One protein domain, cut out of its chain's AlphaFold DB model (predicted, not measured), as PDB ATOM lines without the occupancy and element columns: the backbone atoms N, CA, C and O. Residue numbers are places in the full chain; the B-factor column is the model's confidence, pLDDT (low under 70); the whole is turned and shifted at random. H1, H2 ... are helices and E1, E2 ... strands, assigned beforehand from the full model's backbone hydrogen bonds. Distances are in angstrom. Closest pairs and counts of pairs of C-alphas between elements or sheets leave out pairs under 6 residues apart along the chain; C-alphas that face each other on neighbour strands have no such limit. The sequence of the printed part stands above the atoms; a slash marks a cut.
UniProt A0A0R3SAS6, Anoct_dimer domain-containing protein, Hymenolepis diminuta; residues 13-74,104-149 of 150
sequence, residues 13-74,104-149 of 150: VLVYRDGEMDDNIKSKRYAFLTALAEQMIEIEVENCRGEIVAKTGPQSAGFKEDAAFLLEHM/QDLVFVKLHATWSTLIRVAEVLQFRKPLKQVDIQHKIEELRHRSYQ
ATOM      1  N   VAL A  13     212.086 167.266 193.464       97.00
ATOM      2  CA  VAL A  13     213.537 167.076 193.325       97.00
ATOM      3  C   VAL A  13     213.857 165.585 193.401       97.00
ATOM      4  O   VAL A  13     213.494 164.922 194.370       97.00
ATOM      5  N   LEU A  14     214.535 165.057 192.381       95.88
ATOM      6  CA  LEU A  14     215.150 163.727 192.418       95.88
ATOM      7  C   LEU A  14     216.629 163.872 192.778       95.88
ATOM      8  O   LEU A  14     217.257 164.858 192.399       95.88
ATOM      9  N   VAL A  15     217.193 162.884 193.470       93.94
ATOM     10  CA  VAL A  15     218.613 162.876 193.845       93.94
ATOM     11  C   VAL A  15     219.216 161.519 193.510       93.94
ATOM     12  O   VAL A  15     218.604 160.487 193.785       93.94
ATOM     13  N   TYR A  16     220.408 161.516 192.922       91.25
ATOM     14  CA  TYR A  16     221.183 160.302 192.672       91.25
ATOM     15  C   TYR A  16     222.681 160.548 192.882       91.25
ATOM     16  O   TYR A  16     223.126 161.692 192.914       91.25
ATOM     17  N   ARG A  17     223.452 159.465 193.019       89.19
ATOM     18  CA  ARG A  17     224.922 159.485 193.047       89.19
ATOM     19  C   ARG A  17     225.485 159.207 191.659       89.19
ATOM     20  O   ARG A  17     224.990 158.303 190.991       89.19
ATOM     21  N   ASP A  18     226.485 159.960 191.221       82.25
ATOM     22  CA  ASP A  18     227.084 159.804 189.889       82.25
ATOM     23  C   ASP A  18     228.296 158.855 189.871       82.25
ATOM     24  O   ASP A  18     228.545 158.197 188.863       82.25
ATOM     25  N   GLY A  19     229.000 158.712 191.002       71.38
ATOM     26  CA  GLY A  19     230.298 158.029 191.088       71.38
ATOM     27  C   GLY A  19     230.293 156.504 190.904       71.38
ATOM     28  O   GLY A  19     231.346 155.927 190.655       71.38
ATOM     29  N   GLU A  20     229.138 155.839 190.990       60.44
ATOM     30  CA  GLU A  20     229.055 154.366 191.067       60.44
ATOM     31  C   GLU A  20     227.908 153.782 190.220       60.44
ATOM     32  O   GLU A  20     227.213 152.850 190.625       60.44
ATOM     33  N   MET A  21     227.641 154.358 189.048       66.62
ATOM     34  CA  MET A  21     226.505 153.930 188.224       66.62
ATOM     35  C   MET A  21     226.962 153.059 187.051       66.62
ATOM     36  O   MET A  21     227.586 153.557 186.114       66.62
ATOM     37  N   ASP A  22     226.594 151.773 187.106       83.19
ATOM     38  CA  ASP A  22     226.583 150.846 185.964       83.19
ATOM     39  C   ASP A  22     225.923 151.519 184.745       83.19
ATOM     40  O   ASP A  22     224.942 152.261 184.887       83.19
ATOM     41  N   ASP A  23     226.447 151.261 183.545       86.38
ATOM     42  CA  ASP A  23     225.962 151.853 182.294       86.38
ATOM     43  C   ASP A  23     224.462 151.601 182.106       86.38
ATOM     44  O   ASP A  23     223.726 152.488 181.678       86.38
ATOM     45  N   ASN A  24     223.965 150.443 182.550       88.44
ATOM     46  CA  ASN A  24     222.536 150.133 182.566       88.44
ATOM     47  C   ASN A  24     221.718 151.131 183.406       88.44
ATOM     48  O   ASN A  24     220.621 151.539 183.018       88.44
ATOM     49  N   ILE A  25     222.233 151.547 184.567       88.25
ATOM     50  CA  ILE A  25     221.555 152.514 185.438       88.25
ATOM     51  C   ILE A  25     221.587 153.902 184.796       88.25
ATOM     52  O   ILE A  25     220.560 154.586 184.783       88.25
ATOM     53  N   LYS A  26     222.715 154.292 184.186       87.38
ATOM     54  CA  LYS A  26     222.822 155.546 183.424       87.38
ATOM     55  C   LYS A  26     221.829 155.581 182.261       87.38
ATOM     56  O   LYS A  26     221.110 156.568 182.113       87.38
ATOM     57  N   SER A  27     221.718 154.499 181.490       89.19
ATOM     58  CA  SER A  27     220.758 154.394 180.385       89.19
ATOM     59  C   SER A  27     219.308 154.460 180.866       89.19
ATOM     60  O   SER A  27     218.508 155.181 180.274       89.19
ATOM     61  N   LYS A  28     218.957 153.774 181.964       91.81
ATOM     62  CA  LYS A  28     217.611 153.860 182.563       91.81
ATOM     63  C   LYS A  28     217.290 155.271 183.045       91.81
ATOM     64  O   LYS A  28     216.187 155.755 182.810       91.81
ATOM     65  N   ARG A  29     218.254 155.935 183.688       91.88
ATOM     66  CA  ARG A  29     218.132 157.325 184.141       91.88
ATOM     67  C   ARG A  29     217.891 158.256 182.961       91.88
ATOM     68  O   ARG A  29     216.939 159.027 182.993       91.88
ATOM     69  N   TYR A  30     218.706 158.144 181.914       89.75
ATOM     70  CA  TYR A  30     218.541 158.926 180.694       89.75
ATOM     71  C   TYR A  30     217.158 158.708 180.072       89.75
ATOM     72  O   TYR A  30     216.422 159.668 179.881       89.75
ATOM     73  N   ALA A  31     216.757 157.452 179.847       93.00
ATOM     74  CA  ALA A  31     215.453 157.126 179.273       93.00
ATOM     75  C   ALA A  31     214.288 157.686 180.105       93.00
ATOM     76  O   ALA A  31     213.336 158.231 179.552       93.00
ATOM     77  N   PHE A  32     214.376 157.598 181.435       95.06
ATOM     78  CA  PHE A  32     213.357 158.135 182.331       95.06
ATOM     79  C   PHE A  32     213.254 159.665 182.255       95.06
ATOM     80  O   PHE A  32     212.153 160.193 182.121       95.06
ATOM     81  N   LEU A  33     214.382 160.383 182.306       93.50
ATOM     82  CA  LEU A  33     214.388 161.849 182.230       93.50
ATOM     83  C   LEU A  33     213.933 162.355 180.856       93.50
ATOM     84  O   LEU A  33     213.184 163.328 180.786       93.50
ATOM     85  N   THR A  34     214.308 161.661 179.781       90.81
ATOM     86  CA  THR A  34     213.811 161.944 178.431       90.81
ATOM     87  C   THR A  34     212.296 161.768 178.357       90.81
ATOM     88  O   THR A  34     211.608 162.675 177.900       90.81
ATOM     89  N   ALA A  35     211.749 160.672 178.895       93.56
ATOM     90  CA  ALA A  35     210.302 160.456 178.897       93.56
ATOM     91  C   ALA A  35     209.547 161.536 179.696       93.56
ATOM     92  O   ALA A  35     208.443 161.930 179.324       93.56
ATOM     93  N   LEU A  36     210.133 162.057 180.782       93.56
ATOM     94  CA  LEU A  36     209.570 163.205 181.503       93.56
ATOM     95  C   LEU A  36     209.566 164.471 180.634       93.56
ATOM     96  O   LEU A  36     208.542 165.154 180.565       93.56
ATOM     97  N   ALA A  37     210.675 164.764 179.951       90.56
ATOM     98  CA  ALA A  37     210.786 165.917 179.059       90.56
ATOM     99  C   ALA A  37     209.771 165.857 177.902       90.56
ATOM    100  O   ALA A  37     209.105 166.852 177.612       90.56
ATOM    101  N   GLU A  38     209.571 164.677 177.309       88.06
ATOM    102  CA  GLU A  38     208.539 164.425 176.290       88.06
ATOM    103  C   GLU A  38     207.115 164.661 176.818       88.06
ATOM    104  O   GLU A  38     206.219 165.059 176.077       88.06
ATOM    105  N   GLN A  39     206.887 164.467 178.120       89.00
ATOM    106  CA  GLN A  39     205.614 164.774 178.779       89.00
ATOM    107  C   GLN A  39     205.507 166.232 179.252       89.00
ATOM    108  O   GLN A  39     204.653 166.543 180.091       89.00
ATOM    109  N   MET A  40     206.321 167.133 178.687       89.44
ATOM    110  CA  MET A  40     206.347 168.570 178.982       89.44
ATOM    111  C   MET A  40     206.670 168.863 180.460       89.44
ATOM    112  O   MET A  40     206.128 169.808 181.050       89.44
ATOM    113  N   ILE A  41     207.500 168.022 181.083       93.38
ATOM    114  CA  ILE A  41     208.133 168.313 182.373       93.38
ATOM    115  C   ILE A  41     209.472 168.977 182.087       93.38
ATOM    116  O   ILE A  41     210.325 168.419 181.401       93.38
ATOM    117  N   GLU A  42     209.661 170.175 182.619       94.19
ATOM    118  CA  GLU A  42     210.918 170.893 182.483       94.19
ATOM    119  C   GLU A  42     211.889 170.487 183.592       94.19
ATOM    120  O   GLU A  42     211.485 170.233 184.731       94.19
ATOM    121  N   ILE A  43     213.173 170.409 183.245       95.62
ATOM    122  CA  ILE A  43     214.221 169.817 184.072       95.62
ATOM    123  C   ILE A  43     215.426 170.757 184.159       95.62
ATOM    124  O   ILE A  43     215.904 171.253 183.139       95.62
ATOM    125  N   GLU A  44     215.954 170.937 185.369       96.00
ATOM    126  CA  GLU A  44     217.298 171.470 185.630       96.00
ATOM    127  C   GLU A  44     218.080 170.455 186.463       96.00
ATOM    128  O   GLU A  44     217.629 170.032 187.528       96.00
ATOM    129  N   VAL A  45     219.248 170.053 185.974       94.81
ATOM    130  CA  VAL A  45     220.156 169.141 186.665       94.81
ATOM    131  C   VAL A  45     221.300 169.959 187.248       94.81
ATOM    132  O   VAL A  45     221.953 170.713 186.529       94.81
ATOM    133  N   GLU A  46     221.541 169.798 188.542       94.62
ATOM    134  CA  GLU A  46     222.531 170.531 189.325       94.62
ATOM    135  C   GLU A  46     223.424 169.548 190.086       94.62
ATOM    136  O   GLU A  46     222.933 168.555 190.627       94.62
ATOM    137  N   ASN A  47     224.730 169.797 190.147       91.88
ATOM    138  CA  ASN A  47     225.622 169.026 191.018       91.88
ATOM    139  C   ASN A  47     225.578 169.535 192.474       91.88
ATOM    140  O   ASN A  47     224.980 170.562 192.779       91.88
ATOM    141  N   CYS A  48     226.252 168.855 193.400       88.00
ATOM    142  CA  CYS A  48     226.291 169.266 194.810       88.00
ATOM    143  C   CYS A  48     226.950 170.634 195.079       88.00
ATOM    144  O   CYS A  48     226.913 171.109 196.213       88.00
ATOM    145  N   ARG A  49     227.559 171.268 194.067       88.12
ATOM    146  CA  ARG A  49     228.166 172.605 194.156       88.12
ATOM    147  C   ARG A  49     227.251 173.724 193.659       88.12
ATOM    148  O   ARG A  49     227.646 174.884 193.721       88.12
ATOM    149  N   GLY A  50     226.055 173.408 193.171       88.12
ATOM    150  CA  GLY A  50     225.163 174.419 192.607       88.12
ATOM    151  C   GLY A  50     225.340 174.662 191.109       88.12
ATOM    152  O   GLY A  50     224.694 175.550 190.554       88.12
ATOM    153  N   GLU A  51     226.218 173.913 190.438       91.50
ATOM    154  CA  GLU A  51     226.508 174.109 189.018       91.50
ATOM    155  C   GLU A  51     225.475 173.357 188.172       91.50
ATOM    156  O   GLU A  51     225.247 172.159 188.370       91.50
ATOM    157  N   ILE A  52     224.853 174.055 187.217       92.19
ATOM    158  CA  ILE A  52     223.894 173.450 186.287       92.19
ATOM    159  C   ILE A  52     224.658 172.636 185.245       92.19
ATOM    160  O   ILE A  52     225.429 173.191 184.467       92.19
ATOM    161  N   VAL A  53     224.410 171.328 185.221       90.69
ATOM    162  CA  VAL A  53     225.074 170.378 184.312       90.69
ATOM    163  C   VAL A  53     224.226 170.043 183.088       90.69
ATOM    164  O   VAL A  53     224.758 169.678 182.048       90.69
ATOM    165  N   ALA A  54     222.903 170.156 183.196       89.19
ATOM    166  CA  ALA A  54     221.986 169.960 182.079       89.19
ATOM    167  C   ALA A  54     220.667 170.685 182.346       89.19
ATOM    168  O   ALA A  54     220.261 170.870 183.494       89.19
ATOM    169  N   LYS A  55     219.966 171.069 181.282       91.19
ATOM    170  CA  LYS A  55     218.619 171.636 181.373       91.19
ATOM    171  C   LYS A  55     217.821 171.322 180.119       91.19
ATOM    172  O   LYS A  55     218.369 171.291 179.021       91.19
ATOM    173  N   THR A  56     216.515 171.164 180.263       85.81
ATOM    174  CA  THR A  56     215.613 171.255 179.110       85.81
ATOM    175  C   THR A  56     215.441 172.728 178.738       85.81
ATOM    176  O   THR A  56     215.342 173.584 179.622       85.81
ATOM    177  N   GLY A  57     215.383 173.045 177.442       66.94
ATOM    178  CA  GLY A  57     214.995 174.386 176.998       66.94
ATOM    179  C   GLY A  57     213.587 174.759 177.495       66.94
ATOM    180  O   GLY A  57     212.805 173.856 177.805       66.94
ATOM    181  N   PRO A  58     213.241 176.061 177.580       61.38
ATOM    182  CA  PRO A  58     211.865 176.467 177.845       61.38
ATOM    183  C   PRO A  58     210.992 175.868 176.749       61.38
ATOM    184  O   PRO A  58     211.234 176.142 175.569       61.38
ATOM    185  N   GLN A  59     210.000 175.055 177.104       59.72
ATOM    186  CA  GLN A  59     209.104 174.545 176.077       59.72
ATOM    187  C   GLN A  59     208.212 175.709 175.644       59.72
ATOM    188  O   GLN A  59     207.370 176.190 176.406       59.72
ATOM    189  N   SER A  60     208.469 176.255 174.449       52.00
ATOM    190  CA  SER A  60     207.692 177.373 173.910       52.00
ATOM    191  C   SER A  60     206.206 177.025 173.966       52.00
ATOM    192  O   SER A  60     205.839 175.910 173.604       52.00
ATOM    193  N   ALA A  61     205.356 177.959 174.404       46.31
ATOM    194  CA  ALA A  61     203.904 177.790 174.438       46.31
ATOM    195  C   ALA A  61     203.326 177.698 173.011       46.31
ATOM    196  O   ALA A  61     202.773 178.646 172.464       46.31
ATOM    197  N   GLY A  62     203.517 176.545 172.391       44.06
ATOM    198  CA  GLY A  62     203.099 176.186 171.052       44.06
ATOM    199  C   GLY A  62     203.484 174.731 170.869       44.06
ATOM    200  O   GLY A  62     204.619 174.371 171.159       44.06
ATOM    201  N   PHE A  63     202.532 173.895 170.456       40.62
ATOM    202  CA  PHE A  63     202.787 172.509 170.066       40.62
ATOM    203  C   PHE A  63     203.923 172.493 169.032       40.62
ATOM    204  O   PHE A  63     203.701 172.769 167.855       40.62
ATOM    205  N   LYS A  64     205.146 172.237 169.481       42.00
ATOM    206  CA  LYS A  64     206.277 171.885 168.637       42.00
ATOM    207  C   LYS A  64     206.836 170.595 169.191       42.00
ATOM    208  O   LYS A  64     207.008 170.461 170.399       42.00
ATOM    209  N   GLU A  65     207.046 169.650 168.290       45.91
ATOM    210  CA  GLU A  65     207.428 168.260 168.552       45.91
ATOM    211  C   GLU A  65     208.896 168.135 169.012       45.91
ATOM    212  O   GLU A  65     209.423 167.041 169.185       45.91
ATOM    213  N   ASP A  66     209.554 169.265 169.259       41.72
ATOM    214  CA  ASP A  66     210.989 169.388 169.448       41.72
ATOM    215  C   ASP A  66     211.323 169.504 170.954       41.72
ATOM    216  O   ASP A  66     212.038 170.404 171.400       41.72
ATOM    217  N   ALA A  67     210.802 168.584 171.773       43.22
ATOM    218  CA  ALA A  67     211.178 168.436 173.186       43.22
ATOM    219  C   ALA A  67     212.559 167.759 173.312       43.22
ATOM    220  O   ALA A  67     212.704 166.681 173.885       43.22
ATOM    221  N   ALA A  68     213.595 168.362 172.725       47.12
ATOM    222  CA  ALA A  68     214.938 167.798 172.748       47.12
ATOM    223  C   ALA A  68     215.588 168.004 174.129       47.12
ATOM    224  O   ALA A  68     215.936 169.120 174.521       47.12
ATOM    225  N   PHE A  69     215.769 166.907 174.868       42.78
ATOM    226  CA  PHE A  69     216.625 166.851 176.051       42.78
ATOM    227  C   PHE A  69     218.090 166.943 175.596       42.78
ATOM    228  O   PHE A  69     218.664 165.970 175.108       42.78
ATOM    229  N   LEU A  70     218.694 168.130 175.697       47.91
ATOM    230  CA  LEU A  70     220.107 168.323 175.375       47.91
ATOM    231  C   LEU A  70     220.962 167.869 176.563       47.91
ATOM    232  O   LEU A  70     221.175 168.617 177.516       47.91
ATOM    233  N   LEU A  71     221.439 166.627 176.501       42.81
ATOM    234  CA  LEU A  71     222.523 166.151 177.353       42.81
ATOM    235  C   LEU A  71     223.842 166.644 176.736       42.81
ATOM    236  O   LEU A  71     224.341 166.038 175.788       42.81
ATOM    237  N   GLU A  72     224.387 167.764 177.218       38.03
ATOM    238  CA  GLU A  72     225.754 168.146 176.854       38.03
ATOM    239  C   GLU A  72     226.712 167.037 177.318       38.03
ATOM    240  O   GLU A  72     226.708 166.622 178.478       38.03
ATOM    241  N   HIS A  73     227.476 166.492 176.369       38.84
ATOM    242  CA  HIS A  73     228.474 165.455 176.606       38.84
ATOM    243  C   HIS A  73     229.524 165.976 177.593       38.84
ATOM    244  O   HIS A  73     230.168 166.994 177.348       38.84
ATOM    245  N   MET A  74     229.710 165.258 178.698       41.19
ATOM    246  CA  MET A  74     230.732 165.559 179.691       41.19
ATOM    247  C   MET A  74     232.085 165.044 179.178       41.19
ATOM    248  O   MET A  74     232.446 163.888 179.395       41.19
ATOM    249  N   GLN A 104     230.358 164.344 197.501       82.75
ATOM    250  CA  GLN A 104     230.719 165.161 196.332       82.75
ATOM    251  C   GLN A 104     230.143 164.637 195.006       82.75
ATOM    252  O   GLN A 104     230.314 165.261 193.961       82.75
ATOM    253  N   ASP A 105     229.476 163.485 195.038       87.81
ATOM    254  CA  ASP A 105     228.955 162.771 193.876       87.81
ATOM    255  C   ASP A 105     227.428 162.869 193.741       87.81
ATOM    256  O   ASP A 105     226.840 162.189 192.900       87.81
ATOM    257  N   LEU A 106     226.767 163.695 194.559       90.81
ATOM    258  CA  LEU A 106     225.322 163.894 194.479       90.81
ATOM    259  C   LEU A 106     224.940 164.825 193.331       90.81
ATOM    260  O   LEU A 106     225.511 165.901 193.143       90.81
ATOM    261  N   VAL A 107     223.895 164.418 192.620       92.69
ATOM    262  CA  VAL A 107     223.268 165.179 191.546       92.69
ATOM    263  C   VAL A 107     221.786 165.348 191.850       92.69
ATOM    264  O   VAL A 107     221.083 164.388 192.174       92.69
ATOM    265  N   PHE A 108     221.313 166.581 191.717       95.31
ATOM    266  CA  PHE A 108     219.949 167.014 191.974       95.31
ATOM    267  C   PHE A 108     219.245 167.291 190.647       95.31
ATOM    268  O   PHE A 108     219.715 168.075 189.830       95.31
ATOM    269  N   VAL A 109     218.090 166.669 190.431       96.25
ATOM    270  CA  VAL A 109     217.242 166.891 189.257       96.25
ATOM    271  C   VAL A 109     215.983 167.609 189.713       96.25
ATOM    272  O   VAL A 109     215.113 167.017 190.353       96.25
ATOM    273  N   LYS A 110     215.885 168.893 189.395       97.06
ATOM    274  CA  LYS A 110     214.732 169.740 189.693       97.06
ATOM    275  C   LYS A 110     213.702 169.575 188.587       97.06
ATOM    276  O   LYS A 110     214.045 169.682 187.413       97.06
ATOM    277  N   LEU A 111     212.449 169.344 188.965       96.75
ATOM    278  CA  LEU A 111     211.337 169.148 188.039       96.75
ATOM    279  C   LEU A 111     210.312 170.272 188.177       96.75
ATOM    280  O   LEU A 111     209.946 170.658 189.294       96.75
ATOM    281  N   HIS A 112     209.821 170.747 187.037       95.88
ATOM    282  CA  HIS A 112     208.721 171.697 186.941       95.88
ATOM    283  C   HIS A 112     207.658 171.182 185.965       95.88
ATOM    284  O   HIS A 112     207.948 170.901 184.802       95.88
ATOM    285  N   ALA A 113     206.413 171.077 186.426       93.62
ATOM    286  CA  ALA A 113     205.285 170.741 185.571       93.62
ATOM    287  C   ALA A 113     204.679 172.013 184.967       93.62
ATOM    288  O   ALA A 113     204.183 172.888 185.681       93.62
ATOM    289  N   THR A 114     204.662 172.097 183.635       91.12
ATOM    290  CA  THR A 114     204.003 173.214 182.947       91.12
ATOM    291  C   THR A 114     202.499 173.234 183.234       91.12
ATOM    292  O   THR A 114     201.878 172.215 183.547       91.12
ATOM    293  N   TRP A 115     201.877 174.406 183.074       89.38
ATOM    294  CA  TRP A 115     200.433 174.569 183.266       89.38
ATOM    295  C   TRP A 115     199.607 173.602 182.405       89.38
ATOM    296  O   TRP A 115     198.653 172.998 182.893       89.38
ATOM    297  N   SER A 116     200.011 173.402 181.149       88.69
ATOM    298  CA  SER A 116     199.375 172.451 180.235       88.69
ATOM    299  C   SER A 116     199.439 171.017 180.769       88.69
ATOM    300  O   SER A 116     198.428 170.313 180.763       88.69
ATOM    301  N   THR A 117     200.595 170.596 181.293       91.44
ATOM    302  CA  THR A 117     200.748 169.275 181.920       91.44
ATOM    303  C   THR A 117     199.879 169.135 183.157       91.44
ATOM    304  O   THR A 117     199.197 168.123 183.304       91.44
ATOM    305  N   LEU A 118     199.857 170.152 184.022       92.25
ATOM    306  CA  LEU A 118     199.040 170.144 185.231       92.25
ATOM    307  C   LEU A 118     197.548 170.036 184.914       92.25
ATOM    308  O   LEU A 118     196.869 169.244 185.558       92.25
ATOM    309  N   ILE A 119     197.041 170.768 183.913       91.25
ATOM    310  CA  ILE A 119     195.639 170.645 183.477       91.25
ATOM    311  C   ILE A 119     195.358 169.225 182.989       91.25
ATOM    312  O   ILE A 119     194.433 168.589 183.486       91.25
ATOM    313  N   ARG A 120     196.174 168.707 182.065       91.69
ATOM    314  CA  ARG A 120     195.988 167.368 181.490       91.69
ATOM    315  C   ARG A 120     195.954 166.286 182.571       91.69
ATOM    316  O   ARG A 120     195.082 165.422 182.570       91.69
ATOM    317  N   VAL A 121     196.890 166.338 183.518       92.19
ATOM    318  CA  VAL A 121     196.946 165.387 184.637       92.19
ATOM    319  C   VAL A 121     195.759 165.586 185.586       92.19
ATOM    320  O   VAL A 121     195.173 164.606 186.040       92.19
ATOM    321  N   ALA A 122     195.361 166.831 185.856       93.31
ATOM    322  CA  ALA A 122     194.205 167.139 186.693       93.31
ATOM    323  C   ALA A 122     192.888 166.613 186.102       93.31
ATOM    324  O   ALA A 122     192.045 166.125 186.853       93.31
ATOM    325  N   GLU A 123     192.725 166.672 184.780       93.19
ATOM    326  CA  GLU A 123     191.577 166.104 184.069       93.19
ATOM    327  C   GLU A 123     191.527 164.582 184.217       93.19
ATOM    328  O   GLU A 123     190.497 164.036 184.610       93.19
ATOM    329  N   VAL A 124     192.642 163.884 183.983       94.56
ATOM    330  CA  VAL A 124     192.706 162.418 184.124       94.56
ATOM    331  C   VAL A 124     192.428 161.984 185.563       94.56
ATOM    332  O   VAL A 124     191.662 161.050 185.795       94.56
ATOM    333  N   LEU A 125     193.009 162.684 186.540       94.12
ATOM    334  CA  LEU A 125     192.848 162.378 187.963       94.12
ATOM    335  C   LEU A 125     191.550 162.938 188.569       94.12
ATOM    336  O   LEU A 125     191.294 162.722 189.754       94.12
ATOM    337  N   GLN A 126     190.727 163.641 187.784       93.44
ATOM    338  CA  GLN A 126     189.468 164.251 188.226       93.44
ATOM    339  C   GLN A 126     189.646 165.172 189.447       93.44
ATOM    340  O   GLN A 126     188.850 165.163 190.393       93.44
ATOM    341  N   PHE A 127     190.702 165.992 189.432       92.38
ATOM    342  CA  PHE A 127     190.960 166.963 190.492       92.38
ATOM    343  C   PHE A 127     189.812 167.973 190.589       92.38
ATOM    344  O   PHE A 127     189.511 168.718 189.655       92.38
ATOM    345  N   ARG A 128     189.181 168.040 191.763       88.12
ATOM    346  CA  ARG A 128     188.093 168.985 192.021       88.12
ATOM    347  C   ARG A 128     188.659 170.348 192.392       88.12
ATOM    348  O   ARG A 128     189.176 170.539 193.490       88.12
ATOM    349  N   LYS A 129     188.510 171.316 191.491       84.12
ATOM    350  CA  LYS A 129     188.782 172.722 191.792       84.12
ATOM    351  C   LYS A 129     187.566 173.351 192.483       84.12
ATOM    352  O   LYS A 129     186.459 173.228 191.957       84.12
ATOM    353  N   PRO A 130     187.739 174.068 193.609       84.00
ATOM    354  CA  PRO A 130     186.664 174.863 194.187       84.00
ATOM    355  C   PRO A 130     186.160 175.884 193.162       84.00
ATOM    356  O   PRO A 130     186.936 176.686 192.635       84.00
ATOM    357  N   LEU A 131     184.863 175.850 192.867       81.25
ATOM    358  CA  LEU A 131     184.229 176.853 192.021       81.25
ATOM    359  C   LEU A 131     183.875 178.055 192.892       81.25
ATOM    360  O   LEU A 131     183.243 177.906 193.937       81.25
ATOM    361  N   LYS A 132     184.284 179.255 192.467       74.56
ATOM    362  CA  LYS A 132     183.773 180.479 193.084       74.56
ATOM    363  C   LYS A 132     182.289 180.565 192.756       74.56
ATOM    364  O   LYS A 132     181.925 180.685 191.587       74.56
ATOM    365  N   GLN A 133     181.451 180.516 193.779       60.69
ATOM    366  CA  GLN A 133     180.057 180.888 193.651       60.69
ATOM    367  C   GLN A 133     180.046 182.404 193.462       60.69
ATOM    368  O   GLN A 133     180.215 183.161 194.410       60.69
ATOM    369  N   VAL A 134     179.974 182.856 192.208       62.88
ATOM    370  CA  VAL A 134     179.583 184.244 191.938       62.88
ATOM    371  C   VAL A 134     178.231 184.411 192.621       62.88
ATOM    372  O   VAL A 134     177.421 183.492 192.503       62.88
ATOM    373  N   ASP A 135     178.011 185.502 193.356       60.56
ATOM    374  CA  ASP A 135     176.756 185.805 194.056       60.56
ATOM    375  C   ASP A 135     175.566 185.838 193.081       60.56
ATOM    376  O   ASP A 135     175.032 186.878 192.700       60.56
ATOM    377  N   ILE A 136     175.109 184.656 192.677       57.91
ATOM    378  CA  ILE A 136     173.847 184.439 191.988       57.91
ATOM    379  C   ILE A 136     172.728 184.947 192.907       57.91
ATOM    380  O   ILE A 136     171.713 185.426 192.422       57.91
ATOM    381  N   GLN A 137     172.952 184.935 194.225       57.09
ATOM    382  CA  GLN A 137     172.051 185.478 195.236       57.09
ATOM    383  C   GLN A 137     171.842 186.991 195.065       57.09
ATOM    384  O   GLN A 137     170.699 187.407 194.913       57.09
ATOM    385  N   HIS A 138     172.909 187.793 194.941       58.47
ATOM    386  CA  HIS A 138     172.779 189.251 194.790       58.47
ATOM    387  C   HIS A 138     172.079 189.635 193.475       58.47
ATOM    388  O   HIS A 138     171.267 190.555 193.434       58.47
ATOM    389  N   LYS A 139     172.313 188.873 192.394       61.25
ATOM    390  CA  LYS A 139     171.649 189.112 191.102       61.25
ATOM    391  C   LYS A 139     170.197 188.615 191.066       61.25
ATOM    392  O   LYS A 139     169.364 189.229 190.406       61.25
ATOM    393  N   ILE A 140     169.869 187.536 191.783       64.38
ATOM    394  CA  ILE A 140     168.482 187.072 191.968       64.38
ATOM    395  C   ILE A 140     167.696 188.053 192.848       64.38
ATOM    396  O   ILE A 140     166.530 188.318 192.561       64.38
ATOM    397  N   GLU A 141     168.310 188.615 193.890       64.69
ATOM    398  CA  GLU A 141     167.677 189.612 194.758       64.69
ATOM    399  C   GLU A 141     167.445 190.946 194.045       64.69
ATOM    400  O   GLU A 141     166.347 191.493 194.157       64.69
ATOM    401  N   GLU A 142     168.393 191.421 193.231       70.00
ATOM    402  CA  GLU A 142     168.199 192.597 192.368       70.00
ATOM    403  C   GLU A 142     167.067 192.398 191.350       70.00
ATOM    404  O   GLU A 142     166.247 193.296 191.139       70.00
ATOM    405  N   LEU A 143     166.987 191.218 190.724       70.25
ATOM    406  CA  LEU A 143     165.921 190.900 189.768       70.25
ATOM    407  C   LEU A 143     164.555 190.762 190.453       70.25
ATOM    408  O   LEU A 143     163.550 191.206 189.898       70.25
ATOM    409  N   ARG A 144     164.506 190.220 191.677       68.25
ATOM    410  CA  ARG A 144     163.287 190.214 192.497       68.25
ATOM    411  C   ARG A 144     162.874 191.631 192.885       68.25
ATOM    412  O   ARG A 144     161.724 191.980 192.661       68.25
ATOM    413  N   HIS A 145     163.786 192.466 193.383       68.06
ATOM    414  CA  HIS A 145     163.481 193.858 193.745       68.06
ATOM    415  C   HIS A 145     162.958 194.676 192.559       68.06
ATOM    416  O   HIS A 145     161.996 195.422 192.715       68.06
ATOM    417  N   ARG A 146     163.519 194.493 191.357       71.00
ATOM    418  CA  ARG A 146     163.003 195.134 190.134       71.00
ATOM    419  C   ARG A 146     161.617 194.642 189.718       71.00
ATOM    420  O   ARG A 146     160.858 195.422 189.156       71.00
ATOM    421  N   SER A 147     161.278 193.383 189.993       72.56
ATOM    422  CA  SER A 147     159.959 192.823 189.673       72.56
ATOM    423  C   SER A 147     158.850 193.265 190.634       72.56
ATOM    424  O   SER A 147     157.690 193.162 190.263       72.56
ATOM    425  N   TYR A 148     159.180 193.725 191.846       64.56
ATOM    426  CA  TYR A 148     158.204 194.226 192.830       64.56
ATOM    427  C   TYR A 148     157.949 195.742 192.731       64.56
ATOM    428  O   TYR A 148     157.155 196.271 193.503       64.56
ATOM    429  N   GLN A 149     158.630 196.450 191.820       60.47
ATOM    430  CA  GLN A 149     158.467 197.899 191.605       60.47
ATOM    431  C   GLN A 149     157.684 198.268 190.329       60.47
ATOM    432  O   GLN A 149     157.631 199.443 189.967       60.47
TER     433      GLN A 149
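Overview. This is residues 13 to 74 and 104 to 149 of the 150 residues of the protein "Anoct_dimer domain-containing protein" of Hymenolepis diminuta (UniProt A0A0R3SAS6). An antiparallel sheet of four strands with H1 over one face makes the body; H2 sits at the sheet's end where E4 ends, and beyond it residues 128 to 149, with H3, stick out as a long arm. The printed part has 108 residues, with three named helices and four strands in the order E1 H1 E2 E3 E4 H2 H3; the sheet runs E1 E4 E2 E3, and the class is mixed, helices and strands. It is extended, with a radius of gyration of the C-alphas of 23.5 A and spans of 82 by 31 by 24 A, the arm making the length.

Arrangement. Edge strand E1, residues 13 to 17, is antiparallel to E4, residues 106 to 113, with N 14 and O 109 2.9 A apart. H1, residues 23 to 38, is on the sheet at a height of 10.7 A, along the strands, at 8 degrees to E4 on the local plane. E2, residues 41 to 47, is antiparallel to E4, with N 44 and O 110 3.1 A apart. E1, H1 and E2 form a split strand-helix-strand unit, E4 between its strands, with a right-handed crossover. E2 and E3, residues 52 to 55, form a hairpin, with N 45 and O 54 2.8 A apart. H2, residues 115 to 124, only grazes the sheet; H3, residues 136 to 147, is not on it. In the three helices every O i to N i+4 pair is within hydrogen-bond range.

Along the chain. E1 begins at C-alpha 13 (213.537, 167.076, 193.325). H1 is 22.3 A long, E2 19.5 A, E4 23.0 A and H3 16.4 A; H3 ends at C-alpha 147 (159.959, 192.823, 189.673).

Size, cuts and confidence. Residues 75 to 103 are not printed; C-alphas 74 and 104 are 16.6 A apart. The link from H2 to H3 is long. Confidence is low, under 70, in 33 residues, among them 57 to 74 and 133 to 141.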